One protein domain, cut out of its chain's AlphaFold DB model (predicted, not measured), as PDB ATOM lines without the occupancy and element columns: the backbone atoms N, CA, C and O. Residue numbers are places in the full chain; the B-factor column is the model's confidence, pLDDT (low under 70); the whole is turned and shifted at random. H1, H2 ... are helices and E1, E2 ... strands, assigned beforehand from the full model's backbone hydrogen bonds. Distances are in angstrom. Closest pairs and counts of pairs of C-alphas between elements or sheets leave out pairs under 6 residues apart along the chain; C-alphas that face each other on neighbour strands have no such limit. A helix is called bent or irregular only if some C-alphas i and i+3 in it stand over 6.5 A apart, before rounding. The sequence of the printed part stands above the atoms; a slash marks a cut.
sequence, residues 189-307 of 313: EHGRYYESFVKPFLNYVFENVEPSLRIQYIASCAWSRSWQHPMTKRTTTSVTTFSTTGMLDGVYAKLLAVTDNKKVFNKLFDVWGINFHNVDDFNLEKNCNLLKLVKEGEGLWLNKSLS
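AT A GLANCE: This is residues 189 to 307 of the 313 residues of an uncharacterized protein of Bacillus megaterium (UniProt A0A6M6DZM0). What would one see first in this model? A twisted sheet of five strands, E3, E2, E1, E5 and E4, has a loose group of four helices, H1 to H4, mostly beyond one end of it, while the turn of the E1 and E2 hairpin reaches away from them at the other end. Two short helices, H5 and H6, sit over one face of the sheet. What is it made of? The printed part has 119 residues with six named helices and five named strands, in the order H1, H2, E1, E2, H3, H4, E3, H5, H6, E4, E5, and its class is mixed, helices and strands. The sheet runs E3, E2, E1, E5, E4 and is antiparallel throughout. How is the whole shaped? It is compact, with a radius of gyration of the C-alphas of 14.6 A and spans of 45 by 34 by 22 A.

HOW THE PARTS SIT: How do the strands run beside one another? The sheet runs E3, residues 274 to 278, E2, residues 235 to 242, E1, residues 221 to 228, E5, residues 298 to 303, and E4, residues 288 to 295; E3 and E4 are edge strands, and E1 and E2, like E4 and E5, form a hairpin. Within hydrogen-bond range are N 277 and O 239 for E3 and E2, N 238 and O 225 for E2 and E1, N 301 and O 222 for E1 and E5, and N 291 and O 300 for E5 and E4, each pair 2.8 A apart. E4 bends by 73 degrees at residue 292. Which helices are on the sheet? H1, residues 196 to 208, only grazes it with residues 197 to 202, its closest C-alphas to E5 being those of Val 198 and Leu 300, 6.8 A apart. H2, residues 211 to 219, only grazes it with residues 215 to 219, its closest C-alphas to E2 being those of Ala 219 and Phe 242, 5.7 A apart. H5, residues 279 to 282, and H6, residues 284 to 287, are on the same face at heights over the sheet of 7.4 A and 8.0 A; H6 lies over E5, and H5 over none of the strands, but only just, with 2 of its 4 C-alphas falling on E1. How do the longer helices meet? H1 touches H2 with residues 202 to 206 alone, in a helical hairpin at a shallow tilt of 23 degrees, opposite ways, the closest C-alphas being those of Val 205 and Arg 214, 6.1 A apart. H2 touches H3, residues 247 to 256, at a steep tilt of 42 degrees, opposite ways, the closest C-alphas being those of Ile 215 and Ala 253, 5.9 A apart. H4, residues 262 to 271, is close but not clearly touching to H3, closest at the C-alphas of Leu 256 and Phe 265, 6.8 A, and to H1, closest at those of Phe 206 and Lys 262, 7.3 A. How complete are the helix backbones? The O i to N i+4 pairs within hydrogen-bond range are 7 of 9 in H1, 3 of 5 in H2, 5 of 6 in H3 and 3 of 6 in H4; H5 and H6 are too short for such a pair.

IN THESE COORDINATES: Where do the first and last elements lie? H1 begins at C-alpha 196, (-12.845, -23.914, 28.971), and E5 ends at C-alpha 303, (-8.064, -37.033, 43.070). How long are the elements? From first to last C-alpha, E1 measures 23.0 A, E2 22.6 A, H1 19.4 A, E4 16.9 A, E5 15.8 A, H4 15.3 A and H3 15.0 A. Are any helices irregular? H2 is, with C-alphas 212 and 215 at 7.2 A, and H3 only just, with C-alphas 247 and 250 at 6.51 A.

THE WHOLE: How far does it reach? The two C-alphas farthest apart are those of Thr 232 and Val 258, at 46.4 A. Are there cuts or long links? The printed part has no cut and no long link; the link from E1 to E2 is short, and the others are tight. Where is confidence low? The mean pLDDT of the printed part is 81.2, and residues 189 to 193, 229 to 230, 244 to 249 and 281 are under 70.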
ATOM      1  N   GLU A 189      -8.163 -31.662  13.102       49.69
ATOM      2  CA  GLU A 189      -9.232 -32.282  12.305       49.69
ATOM      3  C   GLU A 189     -10.342 -32.854  13.194       49.69
ATOM      4  O   GLU A 189     -11.500 -32.950  12.782       49.69
ATOM      5  N   HIS A 190     -10.029 -33.161  14.455       44.69
ATOM      6  CA  HIS A 190     -10.964 -33.739  15.415       44.69
ATOM      7  C   HIS A 190     -10.917 -32.981  16.740       44.69
ATOM      8  O   HIS A 190     -10.370 -33.452  17.730       44.69
ATOM      9  N   GLY A 191     -11.506 -31.783  16.760       46.44
ATOM     10  CA  GLY A 191     -11.632 -30.965  17.966       46.44
ATOM     11  C   GLY A 191     -12.531 -31.611  19.022       46.44
ATOM     12  O   GLY A 191     -13.696 -31.237  19.162       46.44
ATOM     13  N   ARG A 192     -12.002 -32.557  19.804       55.53
ATOM     14  CA  ARG A 192     -12.564 -32.874  21.121       55.53
ATOM     15  C   ARG A 192     -12.004 -31.867  22.112       55.53
ATOM     16  O   ARG A 192     -11.055 -32.133  22.834       55.53
ATOM     17  N   TYR A 193     -12.590 -30.677  22.103       66.00
ATOM     18  CA  TYR A 193     -12.252 -29.647  23.071       66.00
ATOM     19  C   TYR A 193     -12.690 -30.096  24.467       66.00
ATOM     20  O   TYR A 193     -13.848 -30.457  24.681       66.00
ATOM     21  N   TYR A 194     -11.762 -30.058  25.418       78.56
ATOM     22  CA  TYR A 194     -12.098 -30.070  26.836       78.56
ATOM     23  C   TYR A 194     -12.747 -28.731  27.224       78.56
ATOM     24  O   TYR A 194     -12.606 -27.719  26.530       78.56
ATOM     25  N   GLU A 195     -13.477 -28.708  28.338       82.19
ATOM     26  CA  GLU A 195     -14.201 -27.505  28.757       82.19
ATOM     27  C   GLU A 195     -13.255 -26.342  29.077       82.19
ATOM     28  O   GLU A 195     -12.181 -26.522  29.652       82.19
ATOM     29  N   SER A 196     -13.676 -25.112  28.777       84.50
ATOM     30  CA  SER A 196     -12.845 -23.914  28.971       84.50
ATOM     31  C   SER A 196     -12.348 -23.743  30.410       84.50
ATOM     32  O   SER A 196     -11.243 -23.243  30.623       84.50
ATOM     33  N   PHE A 197     -13.121 -24.205  31.396       85.25
ATOM     34  CA  PHE A 197     -12.768 -24.144  32.815       85.25
ATOM     35  C   PHE A 197     -11.711 -25.177  33.249       85.25
ATOM     36  O   PHE A 197     -11.194 -25.067  34.357       85.25
ATOM     37  N   VAL A 198     -11.348 -26.139  32.395       89.12
ATOM     38  CA  VAL A 198     -10.224 -27.069  32.621       89.12
ATOM     39  C   VAL A 198      -8.892 -26.410  32.225       89.12
ATOM     40  O   VAL A 198      -7.844 -26.726  32.779       89.12
ATOM     41  N   LYS A 199      -8.909 -25.424  31.316       88.56
ATOM     42  CA  LYS A 199      -7.694 -24.737  30.839       88.56
ATOM     43  C   LYS A 199      -6.855 -24.085  31.955       88.56
ATOM     44  O   LYS A 199      -5.635 -24.236  31.908       88.56
ATOM     45  N   PRO A 200      -7.436 -23.388  32.954       89.62
ATOM     46  CA  PRO A 200      -6.669 -22.866  34.088       89.62
ATOM     47  C   PRO A 200      -5.917 -23.953  34.862       89.62
ATOM     48  O   PRO A 200      -4.775 -23.734  35.249       89.62
ATOM     49  N   PHE A 201      -6.505 -25.142  35.018       91.19
ATOM     50  CA  PHE A 201      -5.837 -26.276  35.658       91.19
ATOM     51  C   PHE A 201      -4.655 -26.788  34.839       91.19
ATOM     52  O   PHE A 201      -3.578 -26.993  35.387       91.19
ATOM     53  N   LEU A 202      -4.805 -26.925  33.520       91.06
ATOM     54  CA  LEU A 202      -3.684 -27.323  32.663       91.06
ATOM     55  C   LEU A 202      -2.543 -26.294  32.696       91.06
ATOM     56  O   LEU A 202      -1.377 -26.680  32.735       91.06
ATOM     57  N   ASN A 203      -2.862 -24.996  32.750       91.44
ATOM     58  CA  ASN A 203      -1.852 -23.952  32.955       91.44
ATOM     59  C   ASN A 203      -1.145 -24.110  34.307       91.44
ATOM     60  O   ASN A 203       0.080 -24.046  34.347       91.44
ATOM     61  N   TYR A 204      -1.897 -24.366  35.384       91.81
ATOM     62  CA  TYR A 204      -1.322 -24.641  36.700       91.81
ATOM     63  C   TYR A 204      -0.363 -25.835  36.657       91.81
ATOM     64  O   TYR A 204       0.756 -25.722  37.149       91.81
ATOM     65  N   VAL A 205      -0.765 -26.941  36.019       91.56
ATOM     66  CA  VAL A 205       0.082 -28.133  35.856       91.56
ATOM     67  C   VAL A 205       1.367 -27.801  35.100       91.56
ATOM     68  O   VAL A 205       2.442 -28.239  35.490       91.56
ATOM     69  N   PHE A 206       1.291 -27.009  34.033       91.81
ATOM     70  CA  PHE A 206       2.487 -26.628  33.289       91.81
ATOM     71  C   PHE A 206       3.452 -25.762  34.117       91.81
ATOM     72  O   PHE A 206       4.660 -25.989  34.082       91.81
ATOM     73  N   GLU A 207       2.913 -24.781  34.844       92.06
ATOM     74  CA  GLU A 207       3.689 -23.742  35.534       92.06
ATOM     75  C   GLU A 207       4.206 -24.172  36.913       92.06
ATOM     76  O   GLU A 207       5.251 -23.687  37.336       92.06
ATOM     77  N   ASN A 208       3.490 -25.063  37.609       91.75
ATOM     78  CA  ASN A 208       3.735 -25.361  39.026       91.75
ATOM     79  C   ASN A 208       3.988 -26.846  39.319       91.75
ATOM     80  O   ASN A 208       4.410 -27.174  40.426       91.75
ATOM     81  N   VAL A 209       3.724 -27.757  38.372       90.38
ATOM     82  CA  VAL A 209       3.952 -29.196  38.570       90.38
ATOM     83  C   VAL A 209       5.212 -29.631  37.828       90.38
ATOM     84  O   VAL A 209       5.354 -29.414  36.621       90.38
ATOM     85  N   GLU A 210       6.097 -30.299  38.568       88.81
ATOM     86  CA  GLU A 210       7.308 -30.938  38.047       88.81
ATOM     87  C   GLU A 210       6.992 -31.793  36.807       88.81
ATOM     88  O   GLU A 210       6.035 -32.580  36.848       88.81
ATOM     89  N   PRO A 211       7.781 -31.703  35.716       87.56
ATOM     90  CA  PRO A 211       7.499 -32.398  34.459       87.56
ATOM     91  C   PRO A 211       7.166 -33.886  34.615       87.56
ATOM     92  O   PRO A 211       6.202 -34.375  34.023       87.56
ATOM     93  N   SER A 212       7.899 -34.592  35.482       83.88
ATOM     94  CA  SER A 212       7.714 -36.023  35.757       83.88
ATOM     95  C   SER A 212       6.361 -36.375  36.394       83.88
ATOM     96  O   SER A 212       5.912 -37.514  36.272       83.88
ATOM     97  N   LEU A 213       5.688 -35.416  37.040       87.19
ATOM     98  CA  LEU A 213       4.399 -35.601  37.713       87.19
ATOM     99  C   LEU A 213       3.209 -35.089  36.892       87.19
ATOM    100  O   LEU A 213       2.063 -35.420  37.209       87.19
ATOM    101  N   ARG A 214       3.436 -34.321  35.818       88.25
ATOM    102  CA  ARG A 214       2.359 -33.691  35.028       88.25
ATOM    103  C   ARG A 214       1.326 -34.699  34.531       88.25
ATOM    104  O   ARG A 214       0.128 -34.455  34.663       88.25
ATOM    105  N   ILE A 215       1.776 -35.852  34.026       86.06
ATOM    106  CA  ILE A 215       0.877 -36.910  33.544       86.06
ATOM    107  C   ILE A 215      -0.055 -37.417  34.649       86.06
ATOM    108  O   ILE A 215      -1.236 -37.636  34.402       86.06
ATOM    109  N   GLN A 216       0.448 -37.539  35.879       86.12
ATOM    110  CA  GLN A 216      -0.329 -38.011  37.018       86.12
ATOM    111  C   GLN A 216      -1.441 -37.016  37.374       86.12
ATOM    112  O   GLN A 216      -2.575 -37.430  37.617       86.12
ATOM    113  N   TYR A 217      -1.139 -35.714  37.355       89.69
ATOM    114  CA  TYR A 217      -2.125 -34.655  37.592       89.69
ATOM    115  C   TYR A 217      -3.189 -34.600  36.490       89.69
ATOM    116  O   TYR A 217      -4.378 -34.541  36.797       89.69
ATOM    117  N   ILE A 218      -2.778 -34.672  35.221       88.75
ATOM    118  CA  ILE A 218      -3.682 -34.653  34.059       88.75
ATOM    119  C   ILE A 218      -4.608 -35.875  34.074       88.75
ATOM    120  O   ILE A 218      -5.824 -35.726  33.973       88.75
ATOM    121  N   ALA A 219      -4.058 -37.076  34.261       84.62
ATOM    122  CA  ALA A 219      -4.822 -38.323  34.303       84.62
ATOM    123  C   ALA A 219      -5.795 -38.400  35.493       84.62
ATOM    124  O   ALA A 219      -6.803 -39.100  35.427       84.62
ATOM    125  N   SER A 220      -5.497 -37.689  36.584       87.69
ATOM    126  CA  SER A 220      -6.304 -37.689  37.811       87.69
ATOM    127  C   SER A 220      -7.336 -36.564  37.872       87.69
ATOM    128  O   SER A 220      -8.055 -36.464  38.874       87.69
ATOM    129  N   CYS A 221      -7.391 -35.701  36.854       90.31
ATOM    130  CA  CYS A 221      -8.404 -34.663  36.765       90.31
ATOM    131  C   CYS A 221      -9.670 -35.197  36.086       90.31
ATOM    132  O   CYS A 221      -9.624 -35.969  35.123       90.31
ATOM    133  N   ALA A 222     -10.812 -34.768  36.607       90.31
ATOM    134  CA  ALA A 222     -12.121 -35.098  36.080       90.31
ATOM    135  C   ALA A 222     -12.971 -33.832  36.039       90.31
ATOM    136  O   ALA A 222     -12.874 -32.988  36.928       90.31
ATOM    137  N   TRP A 223     -13.835 -33.687  35.042       91.31
ATOM    138  CA  TRP A 223     -14.817 -32.609  35.022       91.31
ATOM    139  C   TRP A 223     -16.217 -33.152  34.793       91.31
ATOM    140  O   TRP A 223     -16.445 -33.982  33.912       91.31
ATOM    141  N   SER A 224     -17.162 -32.695  35.610       89.75
ATOM    142  CA  SER A 224     -18.566 -33.061  35.472       89.75
ATOM    143  C   SER A 224     -19.313 -32.013  34.656       89.75
ATOM    144  O   SER A 224     -19.160 -30.806  34.866       89.75
ATOM    145  N   ARG A 225     -20.132 -32.484  33.715       85.81
ATOM    146  CA  ARG A 225     -21.014 -31.643  32.907       85.81
ATOM    147  C   ARG A 225     -22.353 -32.328  32.701       85.81
ATOM    148  O   ARG A 225     -22.422 -33.501  32.346       85.81
ATOM    149  N   SER A 226     -23.413 -31.561  32.874       83.81
ATOM    150  CA  SER A 226     -24.767 -31.924  32.503       83.81
ATOM    151  C   SER A 226     -24.951 -31.664  31.022       83.81
ATOM    152  O   SER A 226     -24.717 -30.556  30.527       83.81
ATOM    153  N   TRP A 227     -25.417 -32.679  30.316       74.69
ATOM    154  CA  TRP A 227     -25.876 -32.553  28.948       74.69
ATOM    155  C   TRP A 227     -27.340 -32.967  28.889       74.69
ATOM    156  O   TRP A 227     -27.809 -33.832  29.632       74.69
ATOM    157  N   GLN A 228     -28.094 -32.302  28.022       76.06
ATOM    158  CA  GLN A 228     -29.490 -32.633  27.807       76.06
ATOM    159  C   GLN A 228     -29.593 -33.520  26.576       76.06
ATOM    160  O   GLN A 228     -29.191 -33.123  25.479       76.06
ATOM    161  N   HIS A 229     -30.161 -34.709  26.742       69.19
ATOM    162  CA  HIS A 229     -30.344 -35.615  25.625       69.19
ATOM    163  C   HIS A 229     -31.323 -34.996  24.613       69.19
ATOM    164  O   HIS A 229     -32.468 -34.698  24.972       69.19
ATOM    165  N   PRO A 230     -30.933 -34.828  23.333       65.38
ATOM    166  CA  PRO A 230     -31.708 -34.041  22.374       65.38
ATOM    167  C   PRO A 230     -33.108 -34.619  22.133       65.38
ATOM    168  O   PRO A 230     -34.067 -33.851  22.037       65.38
ATOM    169  N   MET A 231     -33.229 -35.955  22.108       71.94
ATOM    170  CA  MET A 231     -34.514 -36.650  21.933       71.94
ATOM    171  C   MET A 231     -35.365 -36.758  23.207       71.94
ATOM    172  O   MET A 231     -36.543 -36.431  23.172       71.94
ATOM    173  N   THR A 232     -34.805 -37.211  24.338       79.94
ATOM    174  CA  THR A 232     -35.600 -37.480  25.553       79.94
ATOM    175  C   THR A 232     -35.796 -36.250  26.438       79.94
ATOM    176  O   THR A 232     -36.552 -36.319  27.403       79.94
ATOM    177  N   LYS A 233     -35.089 -35.144  26.152       78.25
ATOM    178  CA  LYS A 233     -35.012 -33.927  26.978       78.25
ATOM    179  C   LYS A 233     -34.556 -34.165  28.420       78.25
ATOM    180  O   LYS A 233     -34.552 -33.217  29.203       78.25
ATOM    181  N   ARG A 234     -34.137 -35.387  28.768       77.31
ATOM    182  CA  ARG A 234     -33.587 -35.713  30.082       77.31
ATOM    183  C   ARG A 234     -32.197 -35.112  30.204       77.31
ATOM    184  O   ARG A 234     -31.384 -35.233  29.287       77.31
ATOM    185  N   THR A 235     -31.955 -34.470  31.333       77.31
ATOM    186  CA  THR A 235     -30.625 -34.010  31.714       77.31
ATOM    187  C   THR A 235     -29.889 -35.174  32.356       77.31
ATOM    188  O   THR A 235     -30.409 -35.801  33.278       77.31
ATOM    189  N   THR A 236     -28.692 -35.461  31.863       76.38
ATOM    190  CA  THR A 236     -27.784 -36.443  32.452       76.38
ATOM    191  C   THR A 236     -26.465 -35.751  32.725       76.38
ATOM    192  O   THR A 236     -25.931 -35.057  31.861       76.38
ATOM    193  N   THR A 237     -25.939 -35.932  33.929       81.69
ATOM    194  CA  THR A 237     -24.599 -35.470  34.271       81.69
ATOM    195  C   THR A 237     -23.613 -36.573  33.925       81.69
ATOM    196  O   THR A 237     -23.802 -37.728  34.299       81.69
ATOM    197  N   SER A 238     -22.582 -36.225  33.165       83.56
ATOM    198  CA  SER A 238     -21.473 -37.109  32.810       83.56
ATOM    199  C   SER A 238     -20.184 -36.591  33.426       83.56
ATOM    200  O   SER A 238     -19.982 -35.377  33.507       83.56
ATOM    201  N   VAL A 239     -19.300 -37.507  33.804       87.75
ATOM    202  CA  VAL A 239     -17.925 -37.195  34.205       87.75
ATOM    203  C   VAL A 239     -17.021 -37.460  33.025       87.75
ATOM    204  O   VAL A 239     -17.107 -38.508  32.396       87.75
ATOM    205  N   THR A 240     -16.152 -36.511  32.724       88.06
ATOM    206  CA  THR A 240     -15.167 -36.653  31.660       88.06
ATOM    207  C   THR A 240     -13.774 -36.636  32.266       88.06
ATOM    208  O   THR A 240     -13.508 -35.857  33.183       88.06
ATOM    209  N   THR A 241     -12.891 -37.493  31.765       86.69
ATOM    210  CA  THR A 241     -11.471 -37.526  32.130       86.69
ATOM    211  C   THR A 241     -10.623 -37.532  30.869       86.69
ATOM    212  O   THR A 241     -11.088 -37.940  29.798       86.69
ATOM    213  N   PHE A 242      -9.354 -37.150  30.987       83.94
ATOM    214  CA  PHE A 242      -8.390 -37.507  29.951       83.94
ATOM    215  C   PHE A 242      -8.253 -39.029  29.877       83.94
ATOM    216  O   PHE A 242      -8.359 -39.736  30.886       83.94
ATOM    217  N   SER A 243      -8.078 -39.539  28.661       75.75
ATOM    218  CA  SER A 243      -7.772 -40.943  28.436       75.75
ATOM    219  C   SER A 243      -6.420 -41.270  29.055       75.75
ATOM    220  O   SER A 243      -5.451 -40.531  28.882       75.75
ATOM    221  N   THR A 244      -6.390 -42.383  29.782       66.00
ATOM    222  CA  THR A 244      -5.167 -43.065  30.220       66.00
ATOM    223  C   THR A 244      -4.916 -44.346  29.426       66.00
ATOM    224  O   THR A 244      -3.919 -45.033  29.641       66.00
ATOM    225  N   THR A 245      -5.851 -44.696  28.544       54.41
ATOM    226  CA  THR A 245      -5.881 -45.927  27.766       54.41
ATOM    227  C   THR A 245      -5.854 -45.581  26.283       54.41
ATOM    228  O   THR A 245      -6.894 -45.407  25.648       54.41
ATOM    229  N   GLY A 246      -4.655 -45.488  25.719       54.09
ATOM    230  CA  GLY A 246      -4.473 -45.133  24.322       54.09
ATOM    231  C   GLY A 246      -3.014 -45.217  23.899       54.09
ATOM    232  O   GLY A 246      -2.110 -44.873  24.654       54.09
ATOM    233  N   MET A 247      -2.790 -45.646  22.656       51.38
ATOM    234  CA  MET A 247      -1.475 -45.717  22.000       51.38
ATOM    235  C   MET A 247      -0.675 -44.408  22.113       51.38
ATOM    236  O   MET A 247       0.548 -44.420  22.219       51.38
ATOM    237  N   LEU A 248      -1.380 -43.278  22.090       62.62
ATOM    238  CA  LEU A 248      -0.792 -41.948  22.141       62.62
ATOM    239  C   LEU A 248      -0.545 -41.465  23.574       62.62
ATOM    240  O   LEU A 248       0.314 -40.618  23.766       62.62
ATOM    241  N   ASP A 249      -1.195 -42.043  24.587       66.00
ATOM    242  CA  ASP A 249      -1.101 -41.558  25.970       66.00
ATOM    243  C   ASP A 249       0.315 -41.778  26.532       66.00
ATOM    244  O   ASP A 249       0.879 -40.889  27.167       66.00
ATOM    245  N   GLY A 250       0.948 -42.922  26.231       74.50
ATOM    246  CA  GLY A 250       2.337 -43.195  26.630       74.50
ATOM    247  C   GLY A 250       3.368 -42.358  25.863       74.50
ATOM    248  O   GLY A 250       4.355 -41.889  26.435       74.50
ATOM    249  N   VAL A 251       3.123 -42.130  24.572       80.56
ATOM    250  CA  VAL A 251       3.975 -41.309  23.701       80.56
ATOM    251  C   VAL A 251       3.889 -39.827  24.098       80.56
ATOM    252  O   VAL A 251       4.912 -39.156  24.242       80.56
ATOM    253  N   TYR A 252       2.686 -39.327  24.368       81.06
ATOM    254  CA  TYR A 252       2.452 -37.970  24.851       81.06
ATOM    255  C   TYR A 252       2.936 -37.777  26.286       81.06
ATOM    256  O   TYR A 252       3.501 -36.729  26.588       81.06
ATOM    257  N   ALA A 253       2.809 -38.783  27.159       79.31
ATOM    258  CA  ALA A 253       3.377 -38.737  28.505       79.31
ATOM    259  C   ALA A 253       4.899 -38.533  28.478       79.31
ATOM    260  O   ALA A 253       5.414 -37.720  29.248       79.31
ATOM    261  N   LYS A 254       5.616 -39.202  27.560       85.88
ATOM    262  CA  LYS A 254       7.055 -38.962  27.360       85.88
ATOM    263  C   LYS A 254       7.345 -37.513  26.971       85.88
ATOM    264  O   LYS A 254       8.273 -36.934  27.524       85.88
ATOM    265  N   LEU A 255       6.559 -36.920  26.066       86.62
ATOM    266  CA  LEU A 255       6.731 -35.514  25.684       86.62
ATOM    267  C   LEU A 255       6.396 -34.558  26.842       86.62
ATOM    268  O   LEU A 255       7.158 -33.630  27.104       86.62
ATOM    269  N   LEU A 256       5.314 -34.802  27.588       86.38
ATOM    270  CA  LEU A 256       4.930 -33.999  28.759       86.38
ATOM    271  C   LEU A 256       6.016 -33.958  29.841       86.38
ATOM    272  O   LEU A 256       6.196 -32.921  30.487       86.38
ATOM    273  N   ALA A 257       6.727 -35.073  30.018       85.88
ATOM    274  CA  ALA A 257       7.788 -35.216  31.006       85.88
ATOM    275  C   ALA A 257       9.066 -34.433  30.665       85.88
ATOM    276  O   ALA A 257       9.916 -34.277  31.538       85.88
ATOM    277  N   VAL A 258       9.217 -33.953  29.425       86.88
ATOM    278  CA  VAL A 258      10.441 -33.269  28.966       86.88
ATOM    279  C   VAL A 258      10.193 -31.912  28.310       86.88
ATOM    280  O   VAL A 258      11.146 -31.182  28.060       86.88
ATOM    281  N   THR A 259       8.944 -31.568  27.982       87.81
ATOM    282  CA  THR A 259       8.643 -30.314  27.284       87.81
ATOM    283  C   THR A 259       8.536 -29.134  28.247       87.81
ATOM    284  O   THR A 259       7.721 -29.134  29.172       87.81
ATOM    285  N   ASP A 260       9.298 -28.080  27.962       88.88
ATOM    286  CA  ASP A 260       9.166 -26.759  28.595       88.88
ATOM    287  C   ASP A 260       8.510 -25.738  27.654       88.88
ATOM    288  O   ASP A 260       8.439 -24.539  27.930       88.88
ATOM    289  N   ASN A 261       7.999 -26.198  26.509       91.12
ATOM    290  CA  ASN A 261       7.348 -25.344  25.532       91.12
ATOM    291  C   ASN A 261       5.834 -25.312  25.785       91.12
ATOM    292  O   ASN A 261       5.101 -26.230  25.417       91.12
ATOM    293  N   LYS A 262       5.337 -24.205  26.352       89.94
ATOM    294  CA  LYS A 262       3.904 -24.024  26.659       89.94
ATOM    295  C   LYS A 262       2.998 -24.172  25.432       89.94
ATOM    296  O   LYS A 262       1.844 -24.581  25.554       89.94
ATOM    297  N   LYS A 263       3.488 -23.825  24.235       89.62
ATOM    298  CA  LYS A 263       2.717 -23.976  22.994       89.62
ATOM    299  C   LYS A 263       2.527 -25.454  22.653       89.62
ATOM    300  O   LYS A 263       1.403 -25.853  22.374       89.62
ATOM    301  N   VAL A 264       3.601 -26.237  22.730       88.75
ATOM    302  CA  VAL A 264       3.610 -27.696  22.510       88.75
ATOM    303  C   VAL A 264       2.745 -28.389  23.557       88.75
ATOM    304  O   VAL A 264       1.863 -29.165  23.202       88.75
ATOM    305  N   PHE A 265       2.912 -28.021  24.832       89.31
ATOM    306  CA  PHE A 265       2.086 -28.516  25.931       89.31
ATOM    307  C   PHE A 265       0.590 -28.306  25.672       89.31
ATOM    308  O   PHE A 265      -0.188 -29.240  25.789       89.31
ATOM    309  N   ASN A 266       0.172 -27.102  25.274       86.94
ATOM    310  CA  ASN A 266      -1.240 -26.845  24.978       86.94
ATOM    311  C   ASN A 266      -1.728 -27.615  23.744       86.94
ATOM    312  O   ASN A 266      -2.835 -28.147  23.756       86.94
ATOM    313  N   LYS A 267      -0.900 -27.688  22.695       85.31
ATOM    314  CA  LYS A 267      -1.213 -28.374  21.435       85.31
ATOM    315  C   LYS A 267      -1.434 -29.880  21.639       85.31
ATOM    316  O   LYS A 267      -2.271 -30.453  20.954       85.31
ATOM    317  N   LEU A 268      -0.763 -30.508  22.611       84.38
ATOM    318  CA  LEU A 268      -0.986 -31.918  22.968       84.38
ATOM    319  C   LEU A 268      -2.450 -32.222  23.301       84.38
ATOM    320  O   LEU A 268      -2.964 -33.271  22.926       84.38
ATOM    321  N   PHE A 269      -3.137 -31.311  23.985       82.31
ATOM    322  CA  PHE A 269      -4.520 -31.540  24.401       82.31
ATOM    323  C   PHE A 269      -5.542 -31.317  23.283       82.31
ATOM    324  O   PHE A 269      -6.692 -31.710  23.452       82.31
ATOM    325  N   ASP A 270      -5.135 -30.758  22.139       76.69
ATOM    326  CA  ASP A 270      -5.981 -30.719  20.939       76.69
ATOM    327  C   ASP A 270      -6.158 -32.122  20.327       76.69
ATOM    328  O   ASP A 270      -7.128 -32.364  19.607       76.69
ATOM    329  N   VAL A 271      -5.227 -33.037  20.618       72.62
ATOM    330  CA  VAL A 271      -5.166 -34.402  20.067       72.62
ATOM    331  C   VAL A 271      -5.275 -35.494  21.142       72.62
ATOM    332  O   VAL A 271      -5.279 -36.682  20.819       72.62
ATOM    333  N   TRP A 272      -5.373 -35.119  22.423       77.44
ATOM    334  CA  TRP A 272      -5.489 -36.066  23.537       77.44
ATOM    335  C   TRP A 272      -6.914 -36.630  23.636       77.44
ATOM    336  O   TRP A 272      -7.904 -35.899  23.583       77.44
ATOM    337  N   GLY A 273      -7.039 -37.947  23.812       75.31
ATOM    338  CA  GLY A 273      -8.338 -38.610  23.945       75.31
ATOM    339  C   GLY A 273      -9.070 -38.259  25.249       75.31
ATOM    340  O   GLY A 273      -8.464 -38.125  26.303       75.31
ATOM    341  N   ILE A 274     -10.396 -38.174  25.222       79.75
ATOM    342  CA  ILE A 274     -11.217 -38.008  26.434       79.75
ATOM    343  C   ILE A 274     -12.192 -39.174  26.583       79.75
ATOM    344  O   ILE A 274     -12.747 -39.648  25.585       79.75
ATOM    345  N   ASN A 275     -12.403 -39.603  27.825       80.12
ATOM    346  CA  ASN A 275     -13.332 -40.666  28.199       80.12
ATOM    347  C   ASN A 275     -14.529 -40.083  28.944       80.12
ATOM    348  O   ASN A 275     -14.367 -39.189  29.773       80.12
ATOM    349  N   PHE A 276     -15.715 -40.623  28.665       81.06
ATOM    350  CA  PHE A 276     -16.962 -40.246  29.320       81.06
ATOM    351  C   PHE A 276     -17.427 -41.375  30.231       81.06
ATOM    352  O   PHE A 276     -17.515 -42.526  29.806       81.06
ATOM    353  N   HIS A 277     -17.772 -41.019  31.458       80.81
ATOM    354  CA  HIS A 277     -18.258 -41.915  32.496       80.81
ATOM    355  C   HIS A 277     -19.612 -41.426  32.999       80.81
ATOM    356  O   HIS A 277     -19.899 -40.221  33.004       80.81
ATOM    357  N   ASN A 278     -20.441 -42.359  33.460       74.88
ATOM    358  CA  ASN A 278     -21.609 -42.000  34.250       74.88
ATOM    359  C   ASN A 278     -21.145 -41.476  35.625       74.88
ATOM    360  O   ASN A 278     -20.196 -42.002  36.206       74.88
ATOM    361  N   VAL A 279     -21.796 -40.429  36.138       73.94
ATOM    362  CA  VAL A 279     -21.453 -39.821  37.437       73.94
ATOM    363  C   VAL A 279     -21.574 -40.816  38.580       73.94
ATOM    364  O   VAL A 279     -20.692 -40.848  39.442       73.94
ATOM    365  N   ASP A 280     -22.610 -41.651  38.547       70.00
ATOM    366  CA  ASP A 280     -22.889 -42.622  39.608       70.00
ATOM    367  C   ASP A 280     -21.774 -43.677  39.725       70.00
ATOM    368  O   ASP A 280     -21.417 -44.100  40.826       70.00
ATOM    369  N   ASP A 281     -21.152 -44.039  38.599       69.44
ATOM    370  CA  ASP A 281     -20.072 -45.027  38.561       69.44
ATOM    371  C   ASP A 281     -18.749 -44.441  39.089       69.44
ATOM    372  O   ASP A 281     -17.944 -45.142  39.709       69.44
ATOM    373  N   PHE A 282     -18.520 -43.138  38.893       73.19
ATOM    374  CA  PHE A 282     -17.236 -42.493  39.188       73.19
ATOM    375  C   PHE A 282     -17.067 -42.076  40.665       73.19
ATOM    376  O   PHE A 282     -15.938 -41.925  41.141       73.19
ATOM    377  N   ASN A 283     -18.165 -41.925  41.423       78.50
ATOM    378  CA  ASN A 283     -18.163 -41.580  42.858       78.50
ATOM    379  C   ASN A 283     -17.239 -40.390  43.214       78.50
ATOM    380  O   ASN A 283     -16.374 -40.486  44.093       78.50
ATOM    381  N   LEU A 284     -17.414 -39.260  42.518       80.38
ATOM    382  CA  LEU A 284     -16.534 -38.084  42.597       80.38
ATOM    383  C   LEU A 284     -16.280 -37.593  44.029       80.38
ATOM    384  O   LEU A 284     -15.129 -37.435  44.416       80.38
ATOM    385  N   GLU A 285     -17.317 -37.409  44.845       81.25
ATOM    386  CA  GLU A 285     -17.176 -36.857  46.206       81.25
ATOM    387  C   GLU A 285     -16.368 -37.765  47.149       81.25
ATOM    388  O   GLU A 285     -15.692 -37.314  48.083       81.25
ATOM    389  N   LYS A 286     -16.399 -39.076  46.890       84.38
ATOM    390  CA  LYS A 286     -15.628 -40.052  47.658       84.38
ATOM    391  C   LYS A 286     -14.141 -39.963  47.314       84.38
ATOM    392  O   LYS A 286     -13.316 -39.948  48.230       84.38
ATOM    393  N   ASN A 287     -13.814 -39.867  46.027       84.88
ATOM    394  CA  ASN A 287     -12.456 -40.076  45.511       84.88
ATOM    395  C   ASN A 287     -11.701 -38.778  45.184       84.88
ATOM    396  O   ASN A 287     -10.469 -38.763  45.150       84.88
ATOM    397  N   CYS A 288     -12.420 -37.681  44.967       87.75
ATOM    398  CA  CYS A 288     -11.881 -36.421  44.475       87.75
ATOM    399  C   CYS A 288     -12.265 -35.253  45.389       87.75
ATOM    400  O   CYS A 288     -13.255 -35.300  46.118       87.75
ATOM    401  N   ASN A 289     -11.468 -34.192  45.323       88.88
ATOM    402  CA  ASN A 289     -11.797 -32.881  45.855       88.88
ATOM    403  C   ASN A 289     -12.234 -31.972  44.705       88.88
ATOM    404  O   ASN A 289     -11.659 -32.008  43.613       88.88
ATOM    405  N   LEU A 290     -13.263 -31.166  44.956       88.12
ATOM    406  CA  LEU A 290     -13.727 -30.150  44.022       88.12
ATOM    407  C   LEU A 290     -12.705 -29.006  43.985       88.12
ATOM    408  O   LEU A 290     -12.501 -28.331  44.990       88.12
ATOM    409  N   LEU A 291     -12.075 -28.791  42.832       85.94
ATOM    410  CA  LEU A 291     -11.139 -27.687  42.608       85.94
ATOM    411  C   LEU A 291     -11.854 -26.398  42.204       85.94
ATOM    412  O   LEU A 291     -11.425 -25.307  42.575       85.94
ATOM    413  N   LYS A 292     -12.923 -26.523  41.411       84.44
ATOM    414  CA  LYS A 292     -13.686 -25.385  40.891       84.44
ATOM    415  C   LYS A 292     -15.137 -25.778  40.659       84.44
ATOM    416  O   LYS A 292     -15.405 -26.690  39.878       84.44
ATOM    417  N   LEU A 293     -16.065 -25.061  41.287       83.75
ATOM    418  CA  LEU A 293     -17.496 -25.180  41.006       83.75
ATOM    419  C   LEU A 293     -17.860 -24.280  39.820       83.75
ATOM    420  O   LEU A 293     -17.521 -23.097  39.813       83.75
ATOM    421  N   VAL A 294     -18.562 -24.829  38.831       82.31
ATOM    422  CA  VAL A 294     -19.089 -24.065  37.687       82.31
ATOM    423  C   VAL A 294     -20.580 -23.812  37.876       82.31
ATOM    424  O   VAL A 294     -21.041 -22.679  37.747       82.31
ATOM    425  N   LYS A 295     -21.327 -24.868  38.216       81.31
ATOM    426  CA  LYS A 295     -22.724 -24.816  38.661       81.31
ATOM    427  C   LYS A 295     -23.045 -26.043  39.511       81.31
ATOM    428  O   LYS A 295     -22.203 -26.917  39.671       81.31
ATOM    429  N   GLU A 296     -24.248 -26.115  40.069       76.31
ATOM    430  CA  GLU A 296     -24.665 -27.260  40.885       76.31
ATOM    431  C   GLU A 296     -24.474 -28.590  40.125       76.31
ATOM    432  O   GLU A 296     -24.938 -28.740  38.994       76.31
ATOM    433  N   GLY A 297     -23.716 -29.521  40.718       71.50
ATOM    434  CA  GLY A 297     -23.346 -30.806  40.104       71.50
ATOM    435  C   GLY A 297     -22.252 -30.747  39.022       71.50
ATOM    436  O   GLY A 297     -21.825 -31.791  38.522       71.50
ATOM    437  N   GLU A 298     -21.753 -29.559  38.672       85.00
ATOM    438  CA  GLU A 298     -20.738 -29.347  37.635       85.00
ATOM    439  C   GLU A 298     -19.500 -28.652  38.170       85.00
ATOM    440  O   GLU A 298     -19.544 -27.539  38.703       85.00
ATOM    441  N   GLY A 299     -18.358 -29.278  37.941       89.00
ATOM    442  CA  GLY A 299     -17.102 -28.718  38.380       89.00
ATOM    443  C   GLY A 299     -15.902 -29.472  37.860       89.00
ATOM    444  O   GLY A 299     -16.018 -30.496  37.185       89.00
ATOM    445  N   LEU A 300     -14.742 -28.923  38.192       90.94
ATOM    446  CA  LEU A 300     -13.456 -29.573  38.039       90.94
ATOM    447  C   LEU A 300     -13.095 -30.262  39.351       90.94
ATOM    448  O   LEU A 300     -13.134 -29.646  40.416       90.94
ATOM    449  N   TRP A 301     -12.683 -31.512  39.249       91.56
ATOM    450  CA  TRP A 301     -12.367 -32.392  40.356       91.56
ATOM    451  C   TRP A 301     -10.959 -32.950  40.172       91.56
ATOM    452  O   TRP A 301     -10.529 -33.232  39.052       91.56
ATOM    453  N   LEU A 302     -10.249 -33.143  41.278       91.25
ATOM    454  CA  LEU A 302      -8.932 -33.771  41.296       91.25
ATOM    455  C   LEU A 302      -8.898 -34.844  42.372       91.25
ATOM    456  O   LEU A 302      -9.453 -34.656  43.454       91.25
ATOM    457  N   ASN A 303      -8.251 -35.971  42.086       89.19
ATOM    458  CA  ASN A 303      -8.064 -37.033  43.070       89.19
ATOM    459  C   ASN A 303      -7.495 -36.480  44.391       89.19
ATOM    460  O   ASN A 303      -6.544 -35.692  44.395       89.19
ATOM    461  N   LYS A 304      -8.076 -36.911  45.520       87.69
ATOM    462  CA  LYS A 304      -7.703 -36.451  46.865       87.69
ATOM    463  C   LYS A 304      -6.204 -36.573  47.137       87.69
ATOM    464  O   LYS A 304      -5.638 -35.671  47.750       87.69
ATOM    465  N   SER A 305      -5.551 -37.618  46.625       85.62
ATOM    466  CA  SER A 305      -4.108 -37.839  46.805       85.62
ATOM    467  C   SER A 305      -3.214 -36.755  46.187       85.62
ATOM    468  O   SER A 305      -2.074 -36.615  46.614       85.62
ATOM    469  N   LEU A 306      -3.721 -35.984  45.218       83.69
ATOM    470  CA  LEU A 306      -2.978 -34.937  44.499       83.69
ATOM    471  C   LEU A 306      -3.478 -33.522  44.793       83.69
ATOM    472  O   LEU A 306      -2.898 -32.546  44.337       83.69
ATOM    473  N   SER A 307      -4.571 -33.404  45.538       76.06
ATOM    474  CA  SER A 307      -5.197 -32.116  45.850       76.06
ATOM    475  C   SER A 307      -4.539 -31.356  47.009       76.06
ATOM    476  O   SER A 307      -4.898 -30.212  47.270       76.06
TER     477      SER A 307